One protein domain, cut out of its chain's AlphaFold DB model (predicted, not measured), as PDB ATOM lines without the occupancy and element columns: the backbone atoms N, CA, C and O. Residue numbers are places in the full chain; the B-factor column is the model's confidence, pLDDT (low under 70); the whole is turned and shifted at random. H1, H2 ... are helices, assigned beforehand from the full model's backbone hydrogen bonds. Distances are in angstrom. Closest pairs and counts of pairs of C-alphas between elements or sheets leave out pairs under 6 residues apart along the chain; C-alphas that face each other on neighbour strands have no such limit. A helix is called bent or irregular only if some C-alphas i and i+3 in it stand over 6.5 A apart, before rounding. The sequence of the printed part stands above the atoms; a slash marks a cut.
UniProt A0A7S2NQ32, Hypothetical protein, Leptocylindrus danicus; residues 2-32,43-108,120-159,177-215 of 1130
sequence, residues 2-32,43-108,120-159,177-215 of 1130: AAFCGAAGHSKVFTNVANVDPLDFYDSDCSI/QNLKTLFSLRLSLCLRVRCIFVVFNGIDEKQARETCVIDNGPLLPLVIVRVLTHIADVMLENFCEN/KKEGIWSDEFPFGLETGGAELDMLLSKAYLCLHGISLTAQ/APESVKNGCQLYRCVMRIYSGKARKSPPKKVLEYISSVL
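AT A GLANCE: This is residues 2 to 32, 43 to 108, 120 to 159 and 177 to 215 of the 1130 residues of the protein "Hypothetical protein" of Leptocylindrus danicus (UniProt A0A7S2NQ32). Three long helices, H3, H5 and H7, make an up-and-down bundle with their centres in a triangle; on H7 the helical hairpin of H8 and H9 is packed by H8, crosswise. Short H4 packs on H7 at residues 146 to 151, short H6 packs on H5 at residues 99 to 104, towards its last residues, and the low-confidence stretch of residues 2 to 32, with H1 and H2, lies at the outside. The printed part has 176 residues with nine named helices, H1 to H9 in order along the chain, and no named strand; the class is all helix. The whole is compact, with a radius of gyration of the C-alphas of 16.7 A, and spans 45 by 43 by 29 A.

IN THESE COORDINATES: Find C-alpha 43 at (121.078, 81.467, 133.898); from there H3, residues 43 to 67, the longest helix, runs 35.6 A to C-alpha 67 at (141.900, 108.399, 123.553). Next look for H5, residues 85 to 105, which is 30.1 A long, and H7, residues 134 to 152, which is 25.9 A long. H8, residues 181 to 195, measures 21.1 A, and H9, residues 205 to 214, measures 15.0 A and ends at C-alpha 214 at (159.499, 87.747, 115.818). The short ones are H4, residues 71 to 76, and H6, residues 120 to 125; H6 is neither bent nor irregular, but only just: C-alphas 121 and 124 are 6.1 A apart. Near the first printed residue are H1, residues 2 to 5, and H2, residues 12 to 16, which is irregular, with C-alphas 13 and 16 at 7.2 A. Between residues 79 to 80 and 83 to 84 you will find a short antiparallel pairing.

HOW THE PARTS SIT: Begin at H3, in a bundle with H5 and H7, an up-and-down one in which each helix runs against the one before it. H3 touches H5 with residues 52 to 59 alone, closest at the C-alphas of Leu 55 and Ile 97, 6.7 A, at a shallow tilt of 25 degrees, opposite ways. H3 touches H7 at the closest C-alphas of Cys 56 and Gly 136, 5.5 A, at a steep tilt of 41 degrees, the same way. H5 touches H7 at Pro 87 and Ala 147, whose C-alphas, the closest, are 4.9 A apart, at a shallow tilt of 30 degrees, opposite ways. Both H5 and H7 are hubs, touching four helices each. Walk outward to H4, which touches H7, closest at the C-alphas of Arg 75 and Cys 150, 5.4 A, and only just touches H5, with 3 pairs of C-alphas within 8 A, closest at Ala 74 and Pro 87, 6.7 A. H6 touches H5, closest at the C-alphas of Leu 102 and Ile 124, 5.0 A. H8 touches H7 at the closest C-alphas of Asp 141 and Ile 194, 6.7 A, at a steep tilt of 54 degrees. H8 and H9 form a hairpin, with the C-alphas of Gly 184 and Ile 211 closest at 5.3 A and a shallow tilt of 20 degrees. H1 and H3 are near each other, while H2 touches no helix. In the backbone, H3, H4, H5, H7 and H8 have every O i to N i+4 pair within hydrogen-bond range; H9 has 5 of 6, H6 has 0 of 2 with 1 of 3 O i to N i+3 pairs, H2 has 0 of 1 with 0 of 2, and H1 is too short for an i+4 pair.

THE WHOLE: The C-alphas of Ile 32 and Asp 81, the two farthest apart, are 47.2 A apart. Look for three cuts: C-alphas 32 and 43 are 17.1 A apart, 108 and 120 are 8.3 A, and 159 and 177 are 23.4 A. Of the links printed whole, H3 to H4 is tight and the others are short. The mean pLDDT of the printed part is 75.2, and 47 printed residues are under 70, among them residues 2 to 32 and 197 to 201.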
ATOM      1  N   ALA A   2     145.951  98.776 138.727       29.47
ATOM      2  CA  ALA A   2     145.035  98.743 139.882       29.47
ATOM      3  C   ALA A   2     144.625 100.157 140.354       29.47
ATOM      4  O   ALA A   2     143.467 100.391 140.657       29.47
ATOM      5  N   ALA A   3     145.528 101.143 140.277       35.62
ATOM      6  CA  ALA A   3     145.202 102.560 140.485       35.62
ATOM      7  C   ALA A   3     144.482 103.242 139.296       35.62
ATOM      8  O   ALA A   3     143.963 104.333 139.451       35.62
ATOM      9  N   PHE A   4     144.448 102.622 138.112       40.44
ATOM     10  CA  PHE A   4     143.821 103.167 136.893       40.44
ATOM     11  C   PHE A   4     142.395 102.610 136.717       40.44
ATOM     12  O   PHE A   4     141.468 103.348 136.423       40.44
ATOM     13  N   CYS A   5     142.209 101.319 137.007       36.97
ATOM     14  CA  CYS A   5     140.925 100.626 137.084       36.97
ATOM     15  C   CYS A   5     140.231 100.838 138.443       36.97
ATOM     16  O   CYS A   5     139.013 100.906 138.496       36.97
ATOM     17  N   GLY A   6     140.984 100.995 139.540       35.16
ATOM     18  CA  GLY A   6     140.440 101.280 140.875       35.16
ATOM     19  C   GLY A   6     140.095 102.755 141.117       35.16
ATOM     20  O   GLY A   6     139.263 103.050 141.967       35.16
ATOM     21  N   ALA A   7     140.664 103.695 140.348       35.34
ATOM     22  CA  ALA A   7     140.298 105.117 140.428       35.34
ATOM     23  C   ALA A   7     139.011 105.473 139.660       35.34
ATOM     24  O   ALA A   7     138.492 106.576 139.845       35.34
ATOM     25  N   ALA A   8     138.456 104.540 138.875       34.66
ATOM     26  CA  ALA A   8     137.128 104.681 138.275       34.66
ATOM     27  C   ALA A   8     136.014 104.819 139.335       34.66
ATOM     28  O   ALA A   8     134.933 105.303 139.024       34.66
ATOM     29  N   GLY A   9     136.294 104.474 140.599       35.31
ATOM     30  CA  GLY A   9     135.379 104.707 141.716       35.31
ATOM     31  C   GLY A   9     135.433 106.106 142.346       35.31
ATOM     32  O   GLY A   9     134.478 106.464 143.027       35.31
ATOM     33  N   HIS A  10     136.496 106.913 142.168       33.91
ATOM     34  CA  HIS A  10     136.707 108.095 143.039       33.91
ATOM     35  C   HIS A  10     137.411 109.338 142.442       33.91
ATOM     36  O   HIS A  10     137.784 110.235 143.201       33.91
ATOM     37  N   SER A  11     137.572 109.484 141.120       33.19
ATOM     38  CA  SER A  11     138.195 110.695 140.542       33.19
ATOM     39  C   SER A  11     137.190 111.713 139.977       33.19
ATOM     40  O   SER A  11     136.407 111.404 139.082       33.19
ATOM     41  N   LYS A  12     137.290 112.973 140.432       36.94
ATOM     42  CA  LYS A  12     136.537 114.165 139.968       36.94
ATOM     43  C   LYS A  12     136.739 114.536 138.484       36.94
ATOM     44  O   LYS A  12     136.157 115.510 138.026       36.94
ATOM     45  N   VAL A  13     137.539 113.788 137.724       38.16
ATOM     46  CA  VAL A  13     137.775 114.035 136.286       38.16
ATOM     47  C   VAL A  13     136.571 113.615 135.412       38.16
ATOM     48  O   VAL A  13     136.464 114.043 134.269       38.16
ATOM     49  N   PHE A  14     135.606 112.860 135.953       38.03
ATOM     50  CA  PHE A  14     134.444 112.358 135.204       38.03
ATOM     51  C   PHE A  14     133.252 113.325 135.057       38.03
ATOM     52  O   PHE A  14     132.315 113.014 134.325       38.03
ATOM     53  N   THR A  15     133.259 114.515 135.669       38.59
ATOM     54  CA  THR A  15     132.090 115.423 135.620       38.59
ATOM     55  C   THR A  15     131.816 116.052 134.250       38.59
ATOM     56  O   THR A  15     130.716 116.543 134.041       38.59
ATOM     57  N   ASN A  16     132.754 115.995 133.296       35.78
ATOM     58  CA  ASN A  16     132.526 116.471 131.919       35.78
ATOM     59  C   ASN A  16     132.195 115.352 130.910       35.78
ATOM     60  O   ASN A  16     131.959 115.649 129.745       35.78
ATOM     61  N   VAL A  17     132.152 114.083 131.338       42.16
ATOM     62  CA  VAL A  17     131.760 112.930 130.491       42.16
ATOM     63  C   VAL A  17     130.285 112.538 130.722       42.16
ATOM     64  O   VAL A  17     129.734 111.714 130.006       42.16
ATOM     65  N   ALA A  18     129.610 113.181 131.679       35.78
ATOM     66  CA  ALA A  18     128.284 112.823 132.193       35.78
ATOM     67  C   ALA A  18     127.071 113.183 131.298       35.78
ATOM     68  O   ALA A  18     125.952 113.188 131.795       35.78
ATOM     69  N   ASN A  19     127.262 113.478 130.007       41.66
ATOM     70  CA  ASN A  19     126.162 113.825 129.085       41.66
ATOM     71  C   ASN A  19     125.827 112.730 128.056       41.66
ATOM     72  O   ASN A  19     125.067 112.988 127.128       41.66
ATOM     73  N   VAL A  20     126.381 111.526 128.197       45.91
ATOM     74  CA  VAL A  20     125.987 110.365 127.388       45.91
ATOM     75  C   VAL A  20     125.426 109.328 128.348       45.91
ATOM     76  O   VAL A  20     126.174 108.829 129.190       45.91
ATOM     77  N   ASP A  21     124.121 109.059 128.262       45.44
ATOM     78  CA  ASP A  21     123.488 107.997 129.040       45.44
ATOM     79  C   ASP A  21     124.138 106.661 128.639       45.44
ATOM     80  O   ASP A  21     124.124 106.303 127.457       45.44
ATOM     81  N   PRO A  22     124.774 105.927 129.570       46.38
ATOM     82  CA  PRO A  22     125.352 104.628 129.272       46.38
ATOM     83  C   PRO A  22     124.325 103.609 128.775       46.38
ATOM     84  O   PRO A  22     124.765 102.582 128.288       46.38
ATOM     85  N   LEU A  23     123.010 103.844 128.897       48.62
ATOM     86  CA  LEU A  23     121.989 102.968 128.310       48.62
ATOM     87  C   LEU A  23     121.738 103.229 126.811       48.62
ATOM     88  O   LEU A  23     121.613 102.267 126.057       48.62
ATOM     89  N   ASP A  24     121.776 104.483 126.345       49.41
ATOM     90  CA  ASP A  24     121.449 104.841 124.948       49.41
ATOM     91  C   ASP A  24     122.439 104.257 123.920       49.41
ATOM     92  O   ASP A  24     122.086 103.991 122.773       49.41
ATOM     93  N   PHE A  25     123.697 104.037 124.318       48.00
ATOM     94  CA  PHE A  25     124.712 103.399 123.465       48.00
ATOM     95  C   PHE A  25     124.487 101.884 123.312       48.00
ATOM     96  O   PHE A  25     124.940 101.294 122.335       48.00
ATOM     97  N   TYR A  26     123.798 101.249 124.265       52.91
ATOM     98  CA  TYR A  26     123.649  99.793 124.335       52.91
ATOM     99  C   TYR A  26     122.306  99.294 123.788       52.91
ATOM    100  O   TYR A  26     122.240  98.138 123.374       52.91
ATOM    101  N   ASP A  27     121.281 100.147 123.694       52.78
ATOM    102  CA  ASP A  27     119.991  99.786 123.081       52.78
ATOM    103  C   ASP A  27     120.122  99.380 121.596       52.78
ATOM    104  O   ASP A  27     119.341  98.561 121.109       52.78
ATOM    105  N   SER A  28     121.156  99.862 120.890       52.09
ATOM    106  CA  SER A  28     121.492  99.429 119.521       52.09
ATOM    107  C   SER A  28     121.952  97.965 119.456       52.09
ATOM    108  O   SER A  28     121.485  97.212 118.605       52.09
ATOM    109  N   ASP A  29     122.826  97.541 120.377       52.28
ATOM    110  CA  ASP A  29     123.477  96.219 120.359       52.28
ATOM    111  C   ASP A  29     122.709  95.148 121.177       52.28
ATOM    112  O   ASP A  29     123.031  93.958 121.099       52.28
ATOM    113  N   CYS A  30     121.706  95.544 121.978       47.84
ATOM    114  CA  CYS A  30     120.958  94.669 122.902       47.84
ATOM    115  C   CYS A  30     119.521  94.328 122.461       47.84
ATOM    116  O   CYS A  30     118.836  93.586 123.166       47.84
ATOM    117  N   SER A  31     119.040  94.841 121.325       48.59
ATOM    118  CA  SER A  31     117.612  94.808 120.953       48.59
ATOM    119  C   SER A  31     117.031  93.436 120.552       48.59
ATOM    120  O   SER A  31     115.842  93.351 120.244       48.59
ATOM    121  N   ILE A  32     117.804  92.342 120.589       48.78
ATOM    122  CA  ILE A  32     117.348  90.999 120.183       48.78
ATOM    123  C   ILE A  32     117.859  89.941 121.176       48.78
ATOM    124  O   ILE A  32     118.800  89.209 120.902       48.78
ATOM    125  N   GLN A  43     120.007  81.080 132.970       71.75
ATOM    126  CA  GLN A  43     121.078  81.467 133.898       71.75
ATOM    127  C   GLN A  43     122.442  81.609 133.198       71.75
ATOM    128  O   GLN A  43     123.217  82.524 133.512       71.75
ATOM    129  N   ASN A  44     122.732  80.740 132.226       70.44
ATOM    130  CA  ASN A  44     123.941  80.830 131.404       70.44
ATOM    131  C   ASN A  44     123.890  82.064 130.494       70.44
ATOM    132  O   ASN A  44     124.866  82.814 130.435       70.44
ATOM    133  N   LEU A  45     122.733  82.342 129.886       71.75
ATOM    134  CA  LEU A  45     122.502  83.547 129.084       71.75
ATOM    135  C   LEU A  45     122.661  84.830 129.911       71.75
ATOM    136  O   LEU A  45     123.359  85.749 129.482       71.75
ATOM    137  N   LYS A  46     122.126  84.882 131.141       77.00
ATOM    138  CA  LYS A  46     122.338  86.016 132.066       77.00
ATOM    139  C   LYS A  46     123.816  86.228 132.406       77.00
ATOM    140  O   LYS A  46     124.279  87.368 132.485       77.00
ATOM    141  N   THR A  47     124.567  85.143 132.590       78.75
ATOM    142  CA  THR A  47     126.003  85.203 132.910       78.75
ATOM    143  C   THR A  47     126.823  85.700 131.716       78.75
ATOM    144  O   THR A  47     127.665  86.586 131.877       78.75
ATOM    145  N   LEU A  48     126.539  85.199 130.510       78.94
ATOM    146  CA  LEU A  48     127.172  85.645 129.265       78.94
ATOM    147  C   LEU A  48     126.839  87.105 128.945       78.94
ATOM    148  O   LEU A  48     127.738  87.877 128.617       78.94
ATOM    149  N   PHE A  49     125.585  87.521 129.131       80.69
ATOM    150  CA  PHE A  49     125.170  88.915 128.970       80.69
ATOM    151  C   PHE A  49     125.906  89.848 129.944       80.69
ATOM    152  O   PHE A  49     126.438  90.885 129.542       80.69
ATOM    153  N   SER A  50     126.015  89.461 131.221       81.88
ATOM    154  CA  SER A  50     126.760  90.230 132.226       81.88
ATOM    155  C   SER A  50     128.252  90.344 131.886       81.88
ATOM    156  O   SER A  50     128.839  91.423 132.014       81.88
ATOM    157  N   LEU A  51     128.864  89.259 131.397       84.25
ATOM    158  CA  LEU A  51     130.248  89.260 130.927       84.25
ATOM    159  C   LEU A  51     130.422  90.195 129.724       84.25
ATOM    160  O   LEU A  51     131.320  91.039 129.747       84.25
ATOM    161  N   ARG A  52     129.542  90.102 128.719       81.62
ATOM    162  CA  ARG A  52     129.540  90.954 127.519       81.62
ATOM    163  C   ARG A  52     129.491  92.435 127.894       81.62
ATOM    164  O   ARG A  52     130.377  93.199 127.509       81.62
ATOM    165  N   LEU A  53     128.528  92.817 128.737       83.25
ATOM    166  CA  LEU A  53     128.381  94.183 129.241       83.25
ATOM    167  C   LEU A  53     129.634  94.649 130.002       83.25
ATOM    168  O   LEU A  53     130.126  95.758 129.785       83.25
ATOM    169  N   SER A  54     130.196  93.796 130.865       86.56
ATOM    170  CA  SER A  54     131.407  94.121 131.628       86.56
ATOM    171  C   SER A  54     132.617  94.383 130.727       86.56
ATOM    172  O   SER A  54     133.384  95.315 130.980       86.56
ATOM    173  N   LEU A  55     132.799  93.584 129.672       87.50
ATOM    174  CA  LEU A  55     133.906  93.743 128.730       87.50
ATOM    175  C   LEU A  55     133.760  95.038 127.917       87.50
ATOM    176  O   LEU A  55     134.717  95.813 127.866       87.50
ATOM    177  N   CYS A  56     132.571  95.336 127.383       85.31
ATOM    178  CA  CYS A  56     132.304  96.589 126.663       85.31
ATOM    179  C   CYS A  56     132.535  97.828 127.542       85.31
ATOM    180  O   CYS A  56     133.216  98.767 127.126       85.31
ATOM    181  N   LEU A  57     132.071  97.813 128.798       85.25
ATOM    182  CA  LEU A  57     132.302  98.914 129.742       85.25
ATOM    183  C   LEU A  57     133.792  99.137 130.031       85.25
ATOM    184  O   LEU A  57     134.234 100.281 130.168       85.25
ATOM    185  N   ARG A  58     134.592  98.065 130.111       89.69
ATOM    186  CA  ARG A  58     136.050  98.173 130.287       89.69
ATOM    187  C   ARG A  58     136.718  98.788 129.063       89.69
ATOM    188  O   ARG A  58     137.549  99.681 129.237       89.69
ATOM    189  N   VAL A  59     136.343  98.358 127.856       90.12
ATOM    190  CA  VAL A  59     136.833  98.953 126.601       90.12
ATOM    191  C   VAL A  59     136.486 100.435 126.558       90.12
ATOM    192  O   VAL A  59     137.379 101.254 126.360       90.12
ATOM    193  N   ARG A  60     135.236 100.804 126.864       86.88
ATOM    194  CA  ARG A  60     134.780 102.199 126.864       86.88
ATOM    195  C   ARG A  60     135.513 103.064 127.889       86.88
ATOM    196  O   ARG A  60     135.898 104.192 127.588       86.88
ATOM    197  N   CYS A  61     135.762 102.540 129.089       88.31
ATOM    198  CA  CYS A  61     136.566 103.233 130.096       88.31
ATOM    199  C   CYS A  61     137.996 103.491 129.597       88.31
ATOM    200  O   CYS A  61     138.509 104.602 129.734       88.31
ATOM    201  N   ILE A  62     138.640 102.482 128.996       91.38
ATOM    202  CA  ILE A  62     139.975 102.640 128.401       91.38
ATOM    203  C   ILE A  62     139.914 103.634 127.239       91.38
ATOM    204  O   ILE A  62     140.812 104.464 127.121       91.38
ATOM    205  N   PHE A  63     138.844 103.606 126.439       89.75
ATOM    206  CA  PHE A  63     138.629 104.522 125.327       89.75
ATOM    207  C   PHE A  63     138.635 105.972 125.787       89.75
ATOM    208  O   PHE A  63     139.470 106.751 125.337       89.75
ATOM    209  N   VAL A  64     137.769 106.326 126.737       87.25
ATOM    210  CA  VAL A  64     137.652 107.700 127.248       87.25
ATOM    211  C   VAL A  64     138.991 108.218 127.772       87.25
ATOM    212  O   VAL A  64     139.360 109.362 127.507       87.25
ATOM    213  N   VAL A  65     139.751 107.378 128.481       87.00
ATOM    214  CA  VAL A  65     141.007 107.812 129.100       87.00
ATOM    215  C   VAL A  65     142.163 107.836 128.102       87.00
ATOM    216  O   VAL A  65     142.835 108.854 127.965       87.00
ATOM    217  N   PHE A  66     142.419 106.734 127.398       88.62
ATOM    218  CA  PHE A  66     143.567 106.625 126.500       88.62
ATOM    219  C   PHE A  66     143.383 107.433 125.218       88.62
ATOM    220  O   PHE A  66     144.351 107.985 124.689       88.62
ATOM    221  N   ASN A  67     142.150 107.567 124.721       85.50
ATOM    222  CA  ASN A  67     141.900 108.399 123.553       85.50
ATOM    223  C   ASN A  67     142.150 109.891 123.850       85.50
ATOM    224  O   ASN A  67     142.627 110.602 122.971       85.50
ATOM    225  N   GLY A  68     141.951 110.331 125.100       84.38
ATOM    226  CA  GLY A  68     142.258 111.691 125.559       84.38
ATOM    227  C   GLY A  68     143.749 112.013 125.748       84.38
ATOM    228  O   GLY A  68     144.089 113.175 125.955       84.38
ATOM    229  N   ILE A  69     144.644 111.020 125.678       85.44
ATOM    230  CA  ILE A  69     146.100 111.221 125.780       85.44
ATOM    231  C   ILE A  69     146.681 111.455 124.381       85.44
ATOM    232  O   ILE A  69     146.420 110.678 123.461       85.44
ATOM    233  N   ASP A  70     147.491 112.500 124.219       85.06
ATOM    234  CA  ASP A  70     148.185 112.772 122.956       85.06
ATOM    235  C   ASP A  70     149.215 111.673 122.631       85.06
ATOM    236  O   ASP A  70     149.893 111.157 123.521       85.06
ATOM    237  N   GLU A  71     149.365 111.310 121.355       83.44
ATOM    238  CA  GLU A  71     150.271 110.227 120.947       83.44
ATOM    239  C   GLU A  71     151.726 110.488 121.340       83.44
ATOM    240  O   GLU A  71     152.446 109.559 121.712       83.44
ATOM    241  N   LYS A  72     152.175 111.747 121.282       81.62
ATOM    242  CA  LYS A  72     153.536 112.111 121.679       81.62
ATOM    243  C   LYS A  72     153.720 111.912 123.180       81.62
ATOM    244  O   LYS A  72     154.708 111.317 123.601       81.62
ATOM    245  N   GLN A  73     152.731 112.325 123.975       80.25
ATOM    246  CA  GLN A  73     152.735 112.108 125.424       80.25
ATOM    247  C   GLN A  73     152.730 110.612 125.764       80.25
ATOM    248  O   GLN A  73     153.500 110.171 126.617       80.25
ATOM    249  N   ALA A  74     151.924 109.810 125.064       77.88
ATOM    250  CA  ALA A  74     151.878 108.362 125.257       77.88
ATOM    251  C   ALA A  74     153.223 107.678 124.940       77.88
ATOM    252  O   ALA A  74     153.595 106.733 125.636       77.88
ATOM    253  N   ARG A  75     153.971 108.175 123.941       76.62
ATOM    254  CA  ARG A  75     155.314 107.681 123.578       76.62
ATOM    255  C   ARG A  75     156.403 108.069 124.578       76.62
ATOM    256  O   ARG A  75     157.351 107.319 124.770       76.62
ATOM    257  N   GLU A  76     156.277 109.231 125.210       77.00
ATOM    258  CA  GLU A  76     157.271 109.761 126.155       77.00
ATOM    259  C   GLU A  76     157.058 109.251 127.597       77.00
ATOM    260  O   GLU A  76     157.917 109.423 128.464       77.00
ATOM    261  N   THR A  77     155.932 108.585 127.873       68.69
ATOM    262  CA  THR A  77     155.584 108.117 129.219       68.69
ATOM    263  C   THR A  77     156.309 106.813 129.576       68.69
ATOM    264  O   THR A  77     155.912 105.742 129.124       68.69
ATOM    265  N   CYS A  78     157.311 106.903 130.461       57.19
ATOM    266  CA  CYS A  78     157.999 105.770 131.105       57.19
ATOM    267  C   CYS A  78     158.434 104.676 130.107       57.19
ATOM    268  O   CYS A  78     157.814 103.614 130.012       57.19
ATOM    269  N   VAL A  79     159.485 104.967 129.336       72.19
ATOM    270  CA  VAL A  79     160.071 104.035 128.363       72.19
ATOM    271  C   VAL A  79     160.886 102.973 129.100       72.19
ATOM    272  O   VAL A  79     161.824 103.298 129.826       72.19
ATOM    273  N   ILE A  80     160.516 101.713 128.912       75.88
ATOM    274  CA  ILE A  80     161.284 100.535 129.330       75.88
ATOM    275  C   ILE A  80     161.940  99.892 128.098       75.88
ATOM    276  O   ILE A  80     161.709 100.340 126.975       75.88
ATOM    277  N   ASP A  81     162.724  98.829 128.284       73.81
ATOM    278  CA  ASP A  81     163.445  98.145 127.189       73.81
ATOM    279  C   ASP A  81     162.526  97.716 126.028       73.81
ATOM    280  O   ASP A  81     162.941  97.684 124.871       73.81
ATOM    281  N   ASN A  82     161.250  97.467 126.330       65.62
ATOM    282  CA  ASN A  82     160.224  97.034 125.382       65.62
ATOM    283  C   ASN A  82     159.292  98.161 124.895       65.62
ATOM    284  O   ASN A  82     158.279  97.892 124.251       65.62
ATOM    285  N   GLY A  83     159.603  99.420 125.215       79.56
ATOM    286  CA  GLY A  83     158.852 100.594 124.775       79.56
ATOM    287  C   GLY A  83     158.101 101.323 125.889       79.56
ATOM    288  O   GLY A  83     158.362 101.108 127.073       79.56
ATOM    289  N   PRO A  84     157.190 102.245 125.541       82.94
ATOM    290  CA  PRO A  84     156.456 103.037 126.522       82.94
ATOM    291  C   PRO A  84     155.485 102.156 127.320       82.94
ATOM    292  O   PRO A  84     154.623 101.477 126.752       82.94
ATOM    293  N   LEU A  85     155.608 102.174 128.653       84.25
ATOM    294  CA  LEU A  85     154.897 101.256 129.550       84.25
ATOM    295  C   LEU A  85     153.370 101.332 129.396       84.25
ATOM    296  O   LEU A  85     152.690 100.308 129.455       84.25
ATOM    297  N   LEU A  86     152.820 102.537 129.221       85.94
ATOM    298  CA  LEU A  86     151.373 102.742 129.130       85.94
ATOM    299  C   LEU A  86     150.776 102.097 127.857       85.94
ATOM    300  O   LEU A  86     149.904 101.240 128.013       85.94
ATOM    301  N   PRO A  87     151.239 102.422 126.632       88.19
ATOM    302  CA  PRO A  87     150.867 101.697 125.415       88.19
ATOM    303  C   PRO A  87     151.028 100.180 125.522       88.19
ATOM    304  O   PRO A  87     150.108  99.452 125.161       88.19
ATOM    305  N   LEU A  88     152.145  99.697 126.075       86.56
ATOM    306  CA  LEU A  88     152.397  98.262 126.232       86.56
ATOM    307  C   LEU A  88     151.330  97.573 127.095       86.56
ATOM    308  O   LEU A  88     150.793  96.523 126.737       86.56
ATOM    309  N   VAL A  89     151.009  98.168 128.242       88.38
ATOM    310  CA  VAL A  89     149.968  97.668 129.144       88.38
ATOM    311  C   VAL A  89     148.606  97.656 128.461       88.38
ATOM    312  O   VAL A  89     147.857  96.690 128.604       88.38
ATOM    313  N   ILE A  90     148.285  98.723 127.731       90.81
ATOM    314  CA  ILE A  90     147.003  98.865 127.043       90.81
ATOM    315  C   ILE A  90     146.850  97.799 125.966       90.81
ATOM    316  O   ILE A  90     145.811  97.144 125.938       90.81
ATOM    317  N   VAL A  91     147.889  97.561 125.159       90.31
ATOM    318  CA  VAL A  91     147.915  96.464 124.182       90.31
ATOM    319  C   VAL A  91     147.593  95.139 124.871       90.31
ATOM    320  O   VAL A  91     146.628  94.483 124.499       90.31
ATOM    321  N   ARG A  92     148.317  94.776 125.939       89.56
ATOM    322  CA  ARG A  92     148.103  93.493 126.635       89.56
ATOM    323  C   ARG A  92     146.673  93.329 127.155       89.56
ATOM    324  O   ARG A  92     146.095  92.254 127.022       89.56
ATOM    325  N   VAL A  93     146.111  94.376 127.762       92.25
ATOM    326  CA  VAL A  93     144.755  94.335 128.330       92.25
ATOM    327  C   VAL A  93     143.703  94.236 127.230       92.25
ATOM    328  O   VAL A  93     142.835  93.373 127.304       92.25
ATOM    329  N   LEU A  94     143.776  95.095 126.213       93.25
ATOM    330  CA  LEU A  94     142.779  95.136 125.144       93.25
ATOM    331  C   LEU A  94     142.827  93.886 124.273       93.25
ATOM    332  O   LEU A  94     141.782  93.352 123.927       93.25
ATOM    333  N   THR A  95     144.016  93.369 123.974       91.38
ATOM    334  CA  THR A  95     144.157  92.104 123.256       91.38
ATOM    335  C   THR A  95     143.581  90.938 124.054       91.38
ATOM    336  O   THR A  95     142.880  90.114 123.486       91.38
ATOM    337  N   HIS A  96     143.804  90.883 125.372       91.06
ATOM    338  CA  HIS A  96     143.176  89.852 126.197       91.06
ATOM    339  C   HIS A  96     141.645  89.972 126.207       91.06
ATOM    340  O   HIS A  96     140.959  88.960 126.132       91.06
ATOM    341  N   ILE A  97     141.105  91.195 126.265       92.44
ATOM    342  CA  ILE A  97     139.657  91.425 126.160       92.44
ATOM    343  C   ILE A  97     139.132  90.955 124.797       92.44
ATOM    344  O   ILE A  97     138.098  90.298 124.765       92.44
ATOM    345  N   ALA A  98     139.843  91.244 123.703       92.06
ATOM    346  CA  ALA A  98     139.469  90.780 122.370       92.06
ATOM    347  C   ALA A  98     139.460  89.250 122.283       92.06
ATOM    348  O   ALA A  98     138.482  88.687 121.808       92.06
ATOM    349  N   ASP A  99     140.504  88.586 122.794       90.06
ATOM    350  CA  ASP A  99     140.589  87.122 122.831       90.06
ATOM    351  C   ASP A  99     139.381  86.540 123.590       90.06
ATOM    352  O   ASP A  99     138.684  85.680 123.066       90.06
ATOM    353  N   VAL A 100     139.046  87.083 124.768       89.75
ATOM    354  CA  VAL A 100     137.879  86.642 125.557       89.75
ATOM    355  C   VAL A 100     136.557  86.909 124.829       89.75
ATOM    356  O   VAL A 100     135.662  86.065 124.881       89.75
ATOM    357  N   MET A 101     136.407  88.059 124.164       89.88
ATOM    358  CA  MET A 101     135.207  88.380 123.384       89.88
ATOM    359  C   MET A 101     135.007  87.386 122.232       89.88
ATOM    360  O   MET A 101     133.908  86.886 122.024       89.88
ATOM    361  N   LEU A 102     136.076  87.063 121.513       88.56
ATOM    362  CA  LEU A 102     136.023  86.161 120.370       88.56
ATOM    363  C   LEU A 102     135.852  84.693 120.795       88.56
ATOM    364  O   LEU A 102     135.051  83.980 120.208       88.56
ATOM    365  N   GLU A 103     136.521  84.242 121.859       86.56
ATOM    366  CA  GLU A 103     136.398  82.863 122.365       86.56
ATOM    367  C   GLU A 103     135.002  82.531 122.910       86.56
ATOM    368  O   GLU A 103     134.561  81.386 122.815       86.56
ATOM    369  N   ASN A 104     134.328  83.499 123.542       84.31
ATOM    370  CA  ASN A 104     133.088  83.236 124.282       84.31
ATOM    371  C   ASN A 104     131.814  83.602 123.516       84.31
ATOM    372  O   ASN A 104     130.750  83.121 123.900       84.31
ATOM    373  N   PHE A 105     131.902  84.448 122.483       84.12
ATOM    374  CA  PHE A 105     130.723  84.995 121.804       84.12
ATOM    375  C   PHE A 105     130.693  84.762 120.285       84.12
ATOM    376  O   PHE A 105     129.701  85.133 119.668       84.12
ATOM    377  N   CYS A 106     131.721  84.166 119.659       79.50
ATOM    378  CA  CYS A 106     131.601  83.736 118.259       79.50
ATOM    379  C   CYS A 106     130.597  82.584 118.152       79.50
ATOM    380  O   CYS A 106     130.874  81.463 118.583       79.50
ATOM    381  N   GLU A 107     129.435  82.868 117.572       66.56
ATOM    382  CA  GLU A 107     128.424  81.872 117.231       66.56
ATOM    383  C   GLU A 107     128.865  81.123 115.966       66.56
ATOM    384  O   GLU A 107     128.516  81.493 114.852       66.56
ATOM    385  N   ASN A 108     129.659  80.061 116.122       57.44
ATOM    386  CA  ASN A 108     129.741  79.049 115.070       57.44
ATOM    387  C   ASN A 108     128.485  78.181 115.196       57.44
ATOM    388  O   ASN A 108     128.425  77.274 116.029       57.44
ATOM    389  N   LYS A 120     135.744  76.287 119.387       55.62
ATOM    390  CA  LYS A 120     135.989  77.414 120.314       55.62
ATOM    391  C   LYS A 120     137.355  78.083 120.139       55.62
ATOM    392  O   LYS A 120     137.491  79.268 120.429       55.62
ATOM    393  N   LYS A 121     138.376  77.353 119.672       59.09
ATOM    394  CA  LYS A 121     139.703  77.935 119.390       59.09
ATOM    395  C   LYS A 121     139.749  78.670 118.050       59.09
ATOM    396  O   LYS A 121     140.617  79.522 117.869       59.09
ATOM    397  N   GLU A 122     138.829  78.371 117.136       63.19
ATOM    398  CA  GLU A 122     138.738  79.045 115.838       63.19
ATOM    399  C   GLU A 122     138.121  80.441 115.945       63.19
ATOM    400  O   GLU A 122     138.558  81.337 115.229       63.19
ATOM    401  N   GLY A 123     137.215  80.676 116.905       69.75
ATOM    402  CA  GLY A 123     136.577  81.986 117.106       69.75
ATOM    403  C   GLY A 123     137.565  83.149 117.284       69.75
ATOM    404  O   GLY A 123     137.323  84.253 116.807       69.75
ATOM    405  N   ILE A 124     138.743  82.896 117.870       79.88
ATOM    406  CA  ILE A 124     139.833  83.880 118.052       79.88
ATOM    407  C   ILE A 124     140.358  84.453 116.723       79.88
ATOM    408  O   ILE A 124     140.920  85.555 116.689       79.88
ATOM    409  N   TRP A 125     140.220  83.684 115.645       81.50
ATOM    410  CA  TRP A 125     140.645  84.039 114.295       81.50
ATOM    411  C   TRP A 125     139.541  84.686 113.473       81.50
ATOM    412  O   TRP A 125     139.778  84.979 112.305       81.50
ATOM    413  N   SER A 126     138.368  84.922 114.068       82.75
ATOM    414  CA  SER A 126     137.300  85.642 113.393       82.75
ATOM    415  C   SER A 126     137.785  87.018 112.950       82.75
ATOM    416  O   SER A 126     138.400  87.777 113.711       82.75
ATOM    417  N   ASP A 127     137.477  87.316 111.696       82.56
ATOM    418  CA  ASP A 127     137.773  88.572 111.025       82.56
ATOM    419  C   ASP A 127     136.859  89.713 111.497       82.56
ATOM    420  O   ASP A 127     137.201  90.887 111.333       82.56
ATOM    421  N   GLU A 128     135.726  89.377 112.114       84.56
ATOM    422  CA  GLU A 128     134.740  90.313 112.648       84.56
ATOM    423  C   GLU A 128     134.375  89.942 114.090       84.56
ATOM    424  O   GLU A 128     134.452  88.781 114.505       84.56
ATOM    425  N   PHE A 129     133.994  90.944 114.881       87.06
ATOM    426  CA  PHE A 129     133.401  90.668 116.184       87.06
ATOM    427  C   PHE A 129     131.987  90.115 115.985       87.06
ATOM    428  O   PHE A 129     131.295  90.558 115.069       87.06
ATOM    429  N   PRO A 130     131.551  89.172 116.831       84.69
ATOM    430  CA  PRO A 130     130.233  88.571 116.700       84.69
ATOM    431  C   PRO A 130     129.125  89.613 116.853       84.69
ATOM    432  O   PRO A 130     129.325  90.677 117.455       84.69
ATOM    433  N   PHE A 131     127.944  89.279 116.335       78.62
ATOM    434  CA  PHE A 131     126.781  90.158 116.328       78.62
ATOM    435  C   PHE A 131     126.494  90.744 117.725       78.62
ATOM    436  O   PHE A 131     126.482  90.052 118.747       78.62
ATOM    437  N   GLY A 132     126.321  92.069 117.778       77.81
ATOM    438  CA  GLY A 132     126.133  92.830 119.016       77.81
ATOM    439  C   GLY A 132     127.415  93.129 119.825       77.81
ATOM    440  O   GLY A 132     127.371  93.824 120.846       77.81
ATOM    441  N   LEU A 133     128.580  92.648 119.401       85.81
ATOM    442  CA  LEU A 133     129.881  93.152 119.855       85.81
ATOM    443  C   LEU A 133     130.573  94.018 118.797       85.81
ATOM    444  O   LEU A 133     131.683  94.481 119.039       85.81
ATOM    445  N   GLU A 134     129.926  94.285 117.665       84.69
ATOM    446  CA  GLU A 134     130.479  95.051 116.542       84.69
ATOM    447  C   GLU A 134     130.964  96.443 116.969       84.69
ATOM    448  O   GLU A 134     132.125  96.795 116.749       84.69
ATOM    449  N   THR A 135     130.113  97.217 117.651       83.88
ATOM    450  CA  THR A 135     130.433  98.589 118.072       83.88
ATOM    451  C   THR A 135     131.545  98.607 119.125       83.88
ATOM    452  O   THR A 135     132.534  99.334 118.996       83.88
ATOM    453  N   GLY A 136     131.423  97.764 120.158       85.75
ATOM    454  CA  GLY A 136     132.431  97.640 121.219       85.75
ATOM    455  C   GLY A 136     133.773  97.093 120.717       85.75
ATOM    456  O   GLY A 136     134.835  97.558 121.136       85.75
ATOM    457  N   GLY A 137     133.734  96.148 119.783       89.00
ATOM    458  CA  GLY A 137     134.895  95.570 119.116       89.00
ATOM    459  C   GLY A 137     135.600  96.561 118.189       89.00
ATOM    460  O   GLY A 137     136.827  96.668 118.219       89.00
ATOM    461  N   ALA A 138     134.848  97.376 117.445       86.56
ATOM    462  CA  ALA A 138     135.406  98.457 116.634       86.56
ATOM    463  C   ALA A 138     136.116  99.521 117.494       86.56
ATOM    464  O   ALA A 138     137.204  99.986 117.132       86.56
ATOM    465  N   GLU A 139     135.551  99.886 118.654       88.94
ATOM    466  CA  GLU A 139     136.222 100.766 119.623       88.94
ATOM    467  C   GLU A 139     137.511 100.140 120.177       88.94
ATOM    468  O   GLU A 139     138.530 100.828 120.307       88.94
ATOM    469  N   LEU A 140     137.490  98.835 120.460       93.06
ATOM    470  CA  LEU A 140     138.652  98.079 120.923       93.06
ATOM    471  C   LEU A 140     139.779  98.102 119.884       93.06
ATOM    472  O   LEU A 140     140.908  98.475 120.214       93.06
ATOM    473  N   ASP A 141     139.493  97.737 118.635       90.19
ATOM    474  CA  ASP A 141     140.501  97.675 117.572       90.19
ATOM    475  C   ASP A 141     141.047  99.074 117.219       90.19
ATOM    476  O   ASP A 141     142.241  99.229 116.943       90.19
ATOM    477  N   MET A 142     140.231 100.130 117.327       88.12
ATOM    478  CA  MET A 142     140.702 101.517 117.219       88.12
ATOM    479  C   MET A 142     141.708 101.873 118.326       88.12
ATOM    480  O   MET A 142     142.736 102.501 118.053       88.12
ATOM    481  N   LEU A 143     141.450 101.466 119.572       90.38
ATOM    482  CA  LEU A 143     142.390 101.689 120.671       90.38
ATOM    483  C   LEU A 143     143.671 100.880 120.516       90.38
ATOM    484  O   LEU A 143     144.749 101.413 120.784       90.38
ATOM    485  N   LEU A 144     143.568  99.625 120.070       90.56
ATOM    486  CA  LEU A 144     144.730  98.801 119.748       90.56
ATOM    487  C   LEU A 144     145.570  99.452 118.649       90.56
ATOM    488  O   LEU A 144     146.781  99.560 118.812       90.56
ATOM    489  N   SER A 145     144.947  99.977 117.589       87.56
ATOM    490  CA  SER A 145     145.641 100.734 116.540       87.56
ATOM    491  C   SER A 145     146.429 101.920 117.109       87.56
ATOM    492  O   SER A 145     147.630 102.046 116.855       87.56
ATOM    493  N   LYS A 146     145.802 102.746 117.961       89.06
ATOM    494  CA  LYS A 146     146.479 103.867 118.634       89.06
ATOM    495  C   LYS A 146     147.616 103.390 119.546       89.06
ATOM    496  O   LYS A 146     148.693 103.989 119.566       89.06
ATOM    497  N   ALA A 147     147.398 102.317 120.301       89.31
ATOM    498  CA  ALA A 147     148.382 101.781 121.233       89.31
ATOM    499  C   ALA A 147     149.596 101.192 120.496       89.31
ATOM    500  O   ALA A 147     150.730 101.501 120.858       89.31
ATOM    501  N   TYR A 148     149.378 100.445 119.412       88.00
ATOM    502  CA  TYR A 148     150.438  99.932 118.545       88.00
ATOM    503  C   TYR A 148     151.176 101.042 117.790       88.00
ATOM    504  O   TYR A 148     152.394 100.960 117.639       88.00
ATOM    505  N   LEU A 149     150.499 102.124 117.394       86.00
ATOM    506  CA  LEU A 149     151.159 103.313 116.847       86.00
ATOM    507  C   LEU A 149     152.086 103.973 117.873       86.00
ATOM    508  O   LEU A 149     153.200 104.373 117.534       86.00
ATOM    509  N   CYS A 150     151.668 104.052 119.136       84.94
ATOM    510  CA  CYS A 150     152.508 104.580 120.210       84.94
ATOM    511  C   CYS A 150     153.659 103.630 120.585       84.94
ATOM    512  O   CYS A 150     154.743 104.095 120.918       84.94
ATOM    513  N   LEU A 151     153.446 102.314 120.528       83.25
ATOM    514  CA  LEU A 151     154.436 101.313 120.935       83.25
ATOM    515  C   LEU A 151     155.459 101.010 119.832       83.25
ATOM    516  O   LEU A 151     156.657 100.972 120.082       83.25
ATOM    517  N   HIS A 152     154.991 100.805 118.604       79.88
ATOM    518  CA  HIS A 152     155.806 100.361 117.475       79.88
ATOM    519  C   HIS A 152     156.059 101.467 116.448       79.88
ATOM    520  O   HIS A 152     156.840 101.263 115.526       79.88
ATOM    521  N   GLY A 153     155.408 102.629 116.558       76.81
ATOM    522  CA  GLY A 153     155.514 103.689 115.551       76.81
ATOM    523  C   GLY A 153     154.790 103.363 114.241       76.81
ATOM    524  O   GLY A 153     155.073 103.998 113.225       76.81
ATOM    525  N   ILE A 154     153.881 102.380 114.244       71.75
ATOM    526  CA  ILE A 154     153.191 101.912 113.039       71.75
ATOM    527  C   ILE A 154     151.710 102.293 113.070       71.75
ATOM    528  O   ILE A 154     150.992 101.907 113.986       71.75
ATOM    529  N   SER A 155     151.241 103.016 112.051       79.12
ATOM    530  CA  SER A 155     149.813 103.325 111.903       79.12
ATOM    531  C   SER A 155     149.089 102.157 111.238       79.12
ATOM    532  O   SER A 155     149.447 101.789 110.116       79.12
ATOM    533  N   LEU A 156     148.072 101.601 111.903       74.38
ATOM    534  CA  LEU A 156     147.180 100.580 111.331       74.38
ATOM    535  C   LEU A 156     145.954 101.191 110.637       74.38
ATOM    536  O   LEU A 156     145.183 100.480 110.008       74.38
ATOM    537  N   THR A 157     145.754 102.507 110.727       70.75
ATOM    538  CA  THR A 157     144.700 103.212 109.991       70.75
ATOM    539  C   THR A 157     145.324 104.010 108.852       70.75
ATOM    540  O   THR A 157     146.229 104.825 109.039       70.75
ATOM    541  N   ALA A 158     144.835 103.781 107.632       55.44
ATOM    542  CA  ALA A 158     145.283 104.462 106.416       55.44
ATOM    543  C   ALA A 158     144.766 105.911 106.305       55.44
ATOM    544  O   ALA A 158     144.615 106.430 105.196       55.44
ATOM    545  N   GLN A 159     144.454 106.574 107.426       49.16
ATOM    546  CA  GLN A 159     144.108 107.986 107.387       49.16
ATOM    547  C   GLN A 159     145.349 108.754 106.939       49.16
ATOM    548  O   GLN A 159     146.318 108.908 107.680       49.16
ATOM    549  N   ALA A 177     160.303  95.961 119.071       78.31
ATOM    550  CA  ALA A 177     159.768  94.672 118.588       78.31
ATOM    551  C   ALA A 177     158.706  94.077 119.535       78.31
ATOM    552  O   ALA A 177     158.777  94.323 120.740       78.31
ATOM    553  N   PRO A 178     157.726  93.287 119.040       84.56
ATOM    554  CA  PRO A 178     156.868  92.502 119.910       84.56
ATOM    555  C   PRO A 178     157.740  91.643 120.826       84.56
ATOM    556  O   PRO A 178     158.636  90.938 120.375       84.56
ATOM    557  N   GLU A 179     157.471  91.705 122.125       84.62
ATOM    558  CA  GLU A 179     158.342  91.115 123.155       84.62
ATOM    559  C   GLU A 179     158.400  89.580 123.106       84.62
ATOM    560  O   GLU A 179     159.238  88.955 123.751       84.62
ATOM    561  N   SER A 180     157.445  88.959 122.415       89.31
ATOM    562  CA  SER A 180     157.310  87.512 122.322       89.31
ATOM    563  C   SER A 180     156.561  87.108 121.055       89.31
ATOM    564  O   SER A 180     155.809  87.897 120.478       89.31
ATOM    565  N   VAL A 181     156.707  85.835 120.685       90.00
ATOM    566  CA  VAL A 181     155.958  85.193 119.595       90.00
ATOM    567  C   VAL A 181     154.447  85.374 119.783       90.00
ATOM    568  O   VAL A 181     153.759  85.768 118.848       90.00
ATOM    569  N   LYS A 182     153.941  85.181 121.011       90.44
ATOM    570  CA  LYS A 182     152.519  85.343 121.352       90.44
ATOM    571  C   LYS A 182     152.014  86.758 121.056       90.44
ATOM    572  O   LYS A 182     150.961  86.916 120.446       90.44
ATOM    573  N   ASN A 183     152.784  87.777 121.436       88.56
ATOM    574  CA  ASN A 183     152.430  89.171 121.156       88.56
ATOM    575  C   ASN A 183     152.458  89.462 119.645       88.56
ATOM    576  O   ASN A 183     151.640  90.235 119.154       88.56
ATOM    577  N   GLY A 184     153.367  88.824 118.900       90.62
ATOM    578  CA  GLY A 184     153.383  88.868 117.436       90.62
ATOM    579  C   GLY A 184     152.109  88.283 116.817       90.62
ATOM    580  O   GLY A 184     151.504  88.921 115.957       90.62
ATOM    581  N   CYS A 185     151.657  87.118 117.294       91.19
ATOM    582  CA  CYS A 185     150.406  86.500 116.840       91.19
ATOM    583  C   CYS A 185     149.184  87.369 117.150       91.19
ATOM    584  O   CYS A 185     148.314  87.566 116.307       91.19
ATOM    585  N   GLN A 186     149.148  87.950 118.343       89.88
ATOM    586  CA  GLN A 186     148.089  88.858 118.765       89.88
ATOM    587  C   GLN A 186     148.032  90.145 117.931       89.88
ATOM    588  O   GLN A 186     146.947  90.591 117.548       89.88
ATOM    589  N   LEU A 187     149.191  90.730 117.614       90.88
ATOM    590  CA  LEU A 187     149.282  91.867 116.701       90.88
ATOM    591  C   LEU A 187     148.773  91.483 115.307       90.88
ATOM    592  O   LEU A 187     147.988  92.231 114.736       90.88
ATOM    593  N   TYR A 188     149.155  90.313 114.789       91.69
ATOM    594  CA  TYR A 188     148.650  89.814 113.508       91.69
ATOM    595  C   TYR A 188     147.122  89.713 113.486       91.69
ATOM    596  O   TYR A 188     146.494  90.251 112.582       91.69
ATOM    597  N   ARG A 189     146.514  89.103 114.510       90.19
ATOM    598  CA  ARG A 189     145.052  88.962 114.615       90.19
ATOM    599  C   ARG A 189     144.341  90.318 114.633       90.19
ATOM    600  O   ARG A 189     143.373  90.515 113.909       90.19
ATOM    601  N   CYS A 190     144.868  91.281 115.389       89.12
ATOM    602  CA  CYS A 190     144.355  92.653 115.384       89.12
ATOM    603  C   CYS A 190     144.473  93.316 114.002       89.12
ATOM    604  O   CYS A 190     143.534  93.963 113.548       89.12
ATOM    605  N   VAL A 191     145.602  93.135 113.311       88.69
ATOM    606  CA  VAL A 191     145.796  93.663 111.954       88.69
ATOM    607  C   VAL A 191     144.776  93.059 110.995       88.69
ATOM    608  O   VAL A 191     144.122  93.813 110.285       88.69
ATOM    609  N   MET A 192     144.594  91.740 110.994       88.50
ATOM    610  CA  MET A 192     143.644  91.096 110.085       88.50
ATOM    611  C   MET A 192     142.209  91.565 110.332       88.50
ATOM    612  O   MET A 192     141.570  91.996 109.381       88.50
ATOM    613  N   ARG A 193     141.751  91.661 111.589       88.25
ATOM    614  CA  ARG A 193     140.417  92.213 111.903       88.25
ATOM    615  C   ARG A 193     140.229  93.670 111.496       88.25
ATOM    616  O   ARG A 193     139.179  94.070 111.010       88.25
ATOM    617  N   ILE A 194     141.257  94.503 111.652       85.19
ATOM    618  CA  ILE A 194     141.189  95.899 111.197       85.19
ATOM    619  C   ILE A 194     141.057  95.965 109.668       85.19
ATOM    620  O   ILE A 194     140.508  96.940 109.151       85.19
ATOM    621  N   TYR A 195     141.557  94.973 108.939       83.38
ATOM    622  CA  TYR A 195     141.671  94.992 107.483       83.38
ATOM    623  C   TYR A 195     140.746  94.007 106.749       83.38
ATOM    624  O   TYR A 195     140.737  94.020 105.522       83.38
ATOM    625  N   SER A 196     139.933  93.235 107.468       78.00
ATOM    626  CA  SER A 196     138.983  92.253 106.930       78.00
ATOM    627  C   SER A 196     137.792  92.877 106.195       78.00
ATOM    628  O   SER A 196     137.249  92.291 105.260       78.00
ATOM    629  N   GLY A 197     137.390  94.096 106.570       69.12
ATOM    630  CA  GLY A 197     136.247  94.768 105.954       69.12
ATOM    631  C   GLY A 197     136.464  95.090 104.467       69.12
ATOM    632  O   GLY A 197     137.458  95.723 104.103       69.12
ATOM    633  N   LYS A 198     135.466  94.773 103.620       56.16
ATOM    634  CA  LYS A 198     135.458  94.911 102.138       56.16
ATOM    635  C   LYS A 198     135.895  96.277 101.569       56.16
ATOM    636  O   LYS A 198     136.151  96.394 100.376       56.16
ATOM    637  N   ALA A 199     135.969  97.325 102.392       58.19
ATOM    638  CA  ALA A 199     136.323  98.686 101.983       58.19
ATOM    639  C   ALA A 199     137.795  99.080 102.238       58.19
ATOM    640  O   ALA A 199     138.208 100.174 101.838       58.19
ATOM    641  N   ARG A 200     138.597  98.264 102.940       61.81
ATOM    642  CA  ARG A 200     139.962  98.639 103.357       61.81
ATOM    643  C   ARG A 200     141.029  98.024 102.440       61.81
ATOM    644  O   ARG A 200     140.910  96.905 101.964       61.81
ATOM    645  N   LYS A 201     142.082  98.803 102.160       67.56
ATOM    646  CA  LYS A 201     143.266  98.371 101.381       67.56
ATOM    647  C   LYS A 201     144.078  97.348 102.177       67.56
ATOM    648  O   LYS A 201     144.049  97.430 103.390       67.56
ATOM    649  N   SER A 202     144.874  96.506 101.519       77.00
ATOM    650  CA  SER A 202     145.807  95.546 102.146       77.00
ATOM    651  C   SER A 202     146.562  96.099 103.378       77.00
ATOM    652  O   SER A 202     146.959  97.277 103.350       77.00
ATOM    653  N   PRO A 203     146.865  95.265 104.394       83.50
ATOM    654  CA  PRO A 203     147.617  95.683 105.575       83.50
ATOM    655  C   PRO A 203     148.964  96.351 105.242       83.50
ATOM    656  O   PRO A 203     149.588  96.040 104.219       83.50
ATOM    657  N   PRO A 204     149.492  97.256 106.093       82.75
ATOM    658  CA  PRO A 204     150.762  97.907 105.821       82.75
ATOM    659  C   PRO A 204     151.894  96.878 105.854       82.75
ATOM    660  O   PRO A 204     152.187  96.286 106.892       82.75
ATOM    661  N   LYS A 205     152.598  96.717 104.729       82.19
ATOM    662  CA  LYS A 205     153.651  95.702 104.560       82.19
ATOM    663  C   LYS A 205     154.712  95.706 105.668       82.19
ATOM    664  O   LYS A 205     155.166  94.648 106.082       82.19
ATOM    665  N   LYS A 206     155.081  96.886 106.182       81.81
ATOM    666  CA  LYS A 206     156.045  97.011 107.289       81.81
ATOM    667  C   LYS A 206     155.565  96.319 108.570       81.81
ATOM    668  O   LYS A 206     156.397  95.767 109.273       81.81
ATOM    669  N   VAL A 207     154.257  96.315 108.852       86.25
ATOM    670  CA  VAL A 207     153.674  95.597 110.003       86.25
ATOM    671  C   VAL A 207     153.839  94.095 109.827       86.25
ATOM    672  O   VAL A 207     154.260  93.407 110.748       86.25
ATOM    673  N   LEU A 208     153.548  93.588 108.630       88.62
ATOM    674  CA  LEU A 208     153.666  92.165 108.328       88.62
ATOM    675  C   LEU A 208     155.131  91.706 108.366       88.62
ATOM    676  O   LEU A 208     155.445  90.713 109.010       88.62
ATOM    677  N   GLU A 209     156.060  92.461 107.767       84.38
ATOM    678  CA  GLU A 209     157.502  92.173 107.868       84.38
ATOM    679  C   GLU A 209     157.974  92.151 109.333       84.38
ATOM    680  O   GLU A 209     158.815  91.339 109.716       84.38
ATOM    681  N   TYR A 210     157.385  93.007 110.167       85.00
ATOM    682  CA  TYR A 210     157.702  93.095 111.582       85.00
ATOM    683  C   TYR A 210     157.199  91.908 112.397       85.00
ATOM    684  O   TYR A 210     157.966  91.322 113.159       85.00
ATOM    685  N   ILE A 211     155.944  91.508 112.190       90.56
ATOM    686  CA  ILE A 211     155.385  90.287 112.777       90.56
ATOM    687  C   ILE A 211     156.241  89.088 112.359       90.56
ATOM    688  O   ILE A 211     156.628  88.297 113.209       90.56
ATOM    689  N   SER A 212     156.619  88.988 111.080       88.88
ATOM    690  CA  SER A 212     157.450  87.885 110.578       88.88
ATOM    691  C   SER A 212     158.787  87.765 111.319       88.88
ATOM    692  O   SER A 212     159.228  86.657 111.623       88.88
ATOM    693  N   SER A 213     159.401  88.901 111.677       86.75
ATOM    694  CA  SER A 213     160.712  88.944 112.340       86.75
ATOM    695  C   SER A 213     160.739  88.377 113.766       86.75
ATOM    696  O   SER A 213     161.808  87.984 114.230       86.75
ATOM    697  N   VAL A 214     159.592  88.310 114.455       89.88
ATOM    698  CA  VAL A 214     159.499  87.747 115.818       89.88
ATOM    699  C   VAL A 214     159.070  86.283 115.847       89.88
ATOM    700  O   VAL A 214     159.104  85.658 116.905       89.88
ATOM    701  N   LEU A 215     158.658  85.719 114.711       89.06
ATOM    702  CA  LEU A 215     158.239  84.323 114.634       89.06
ATOM    703  C   LEU A 215     159.478  83.405 114.535       89.06
ATOM    704  O   LEU A 215     160.418  83.720 113.804       89.06
TER     705      LEU A 215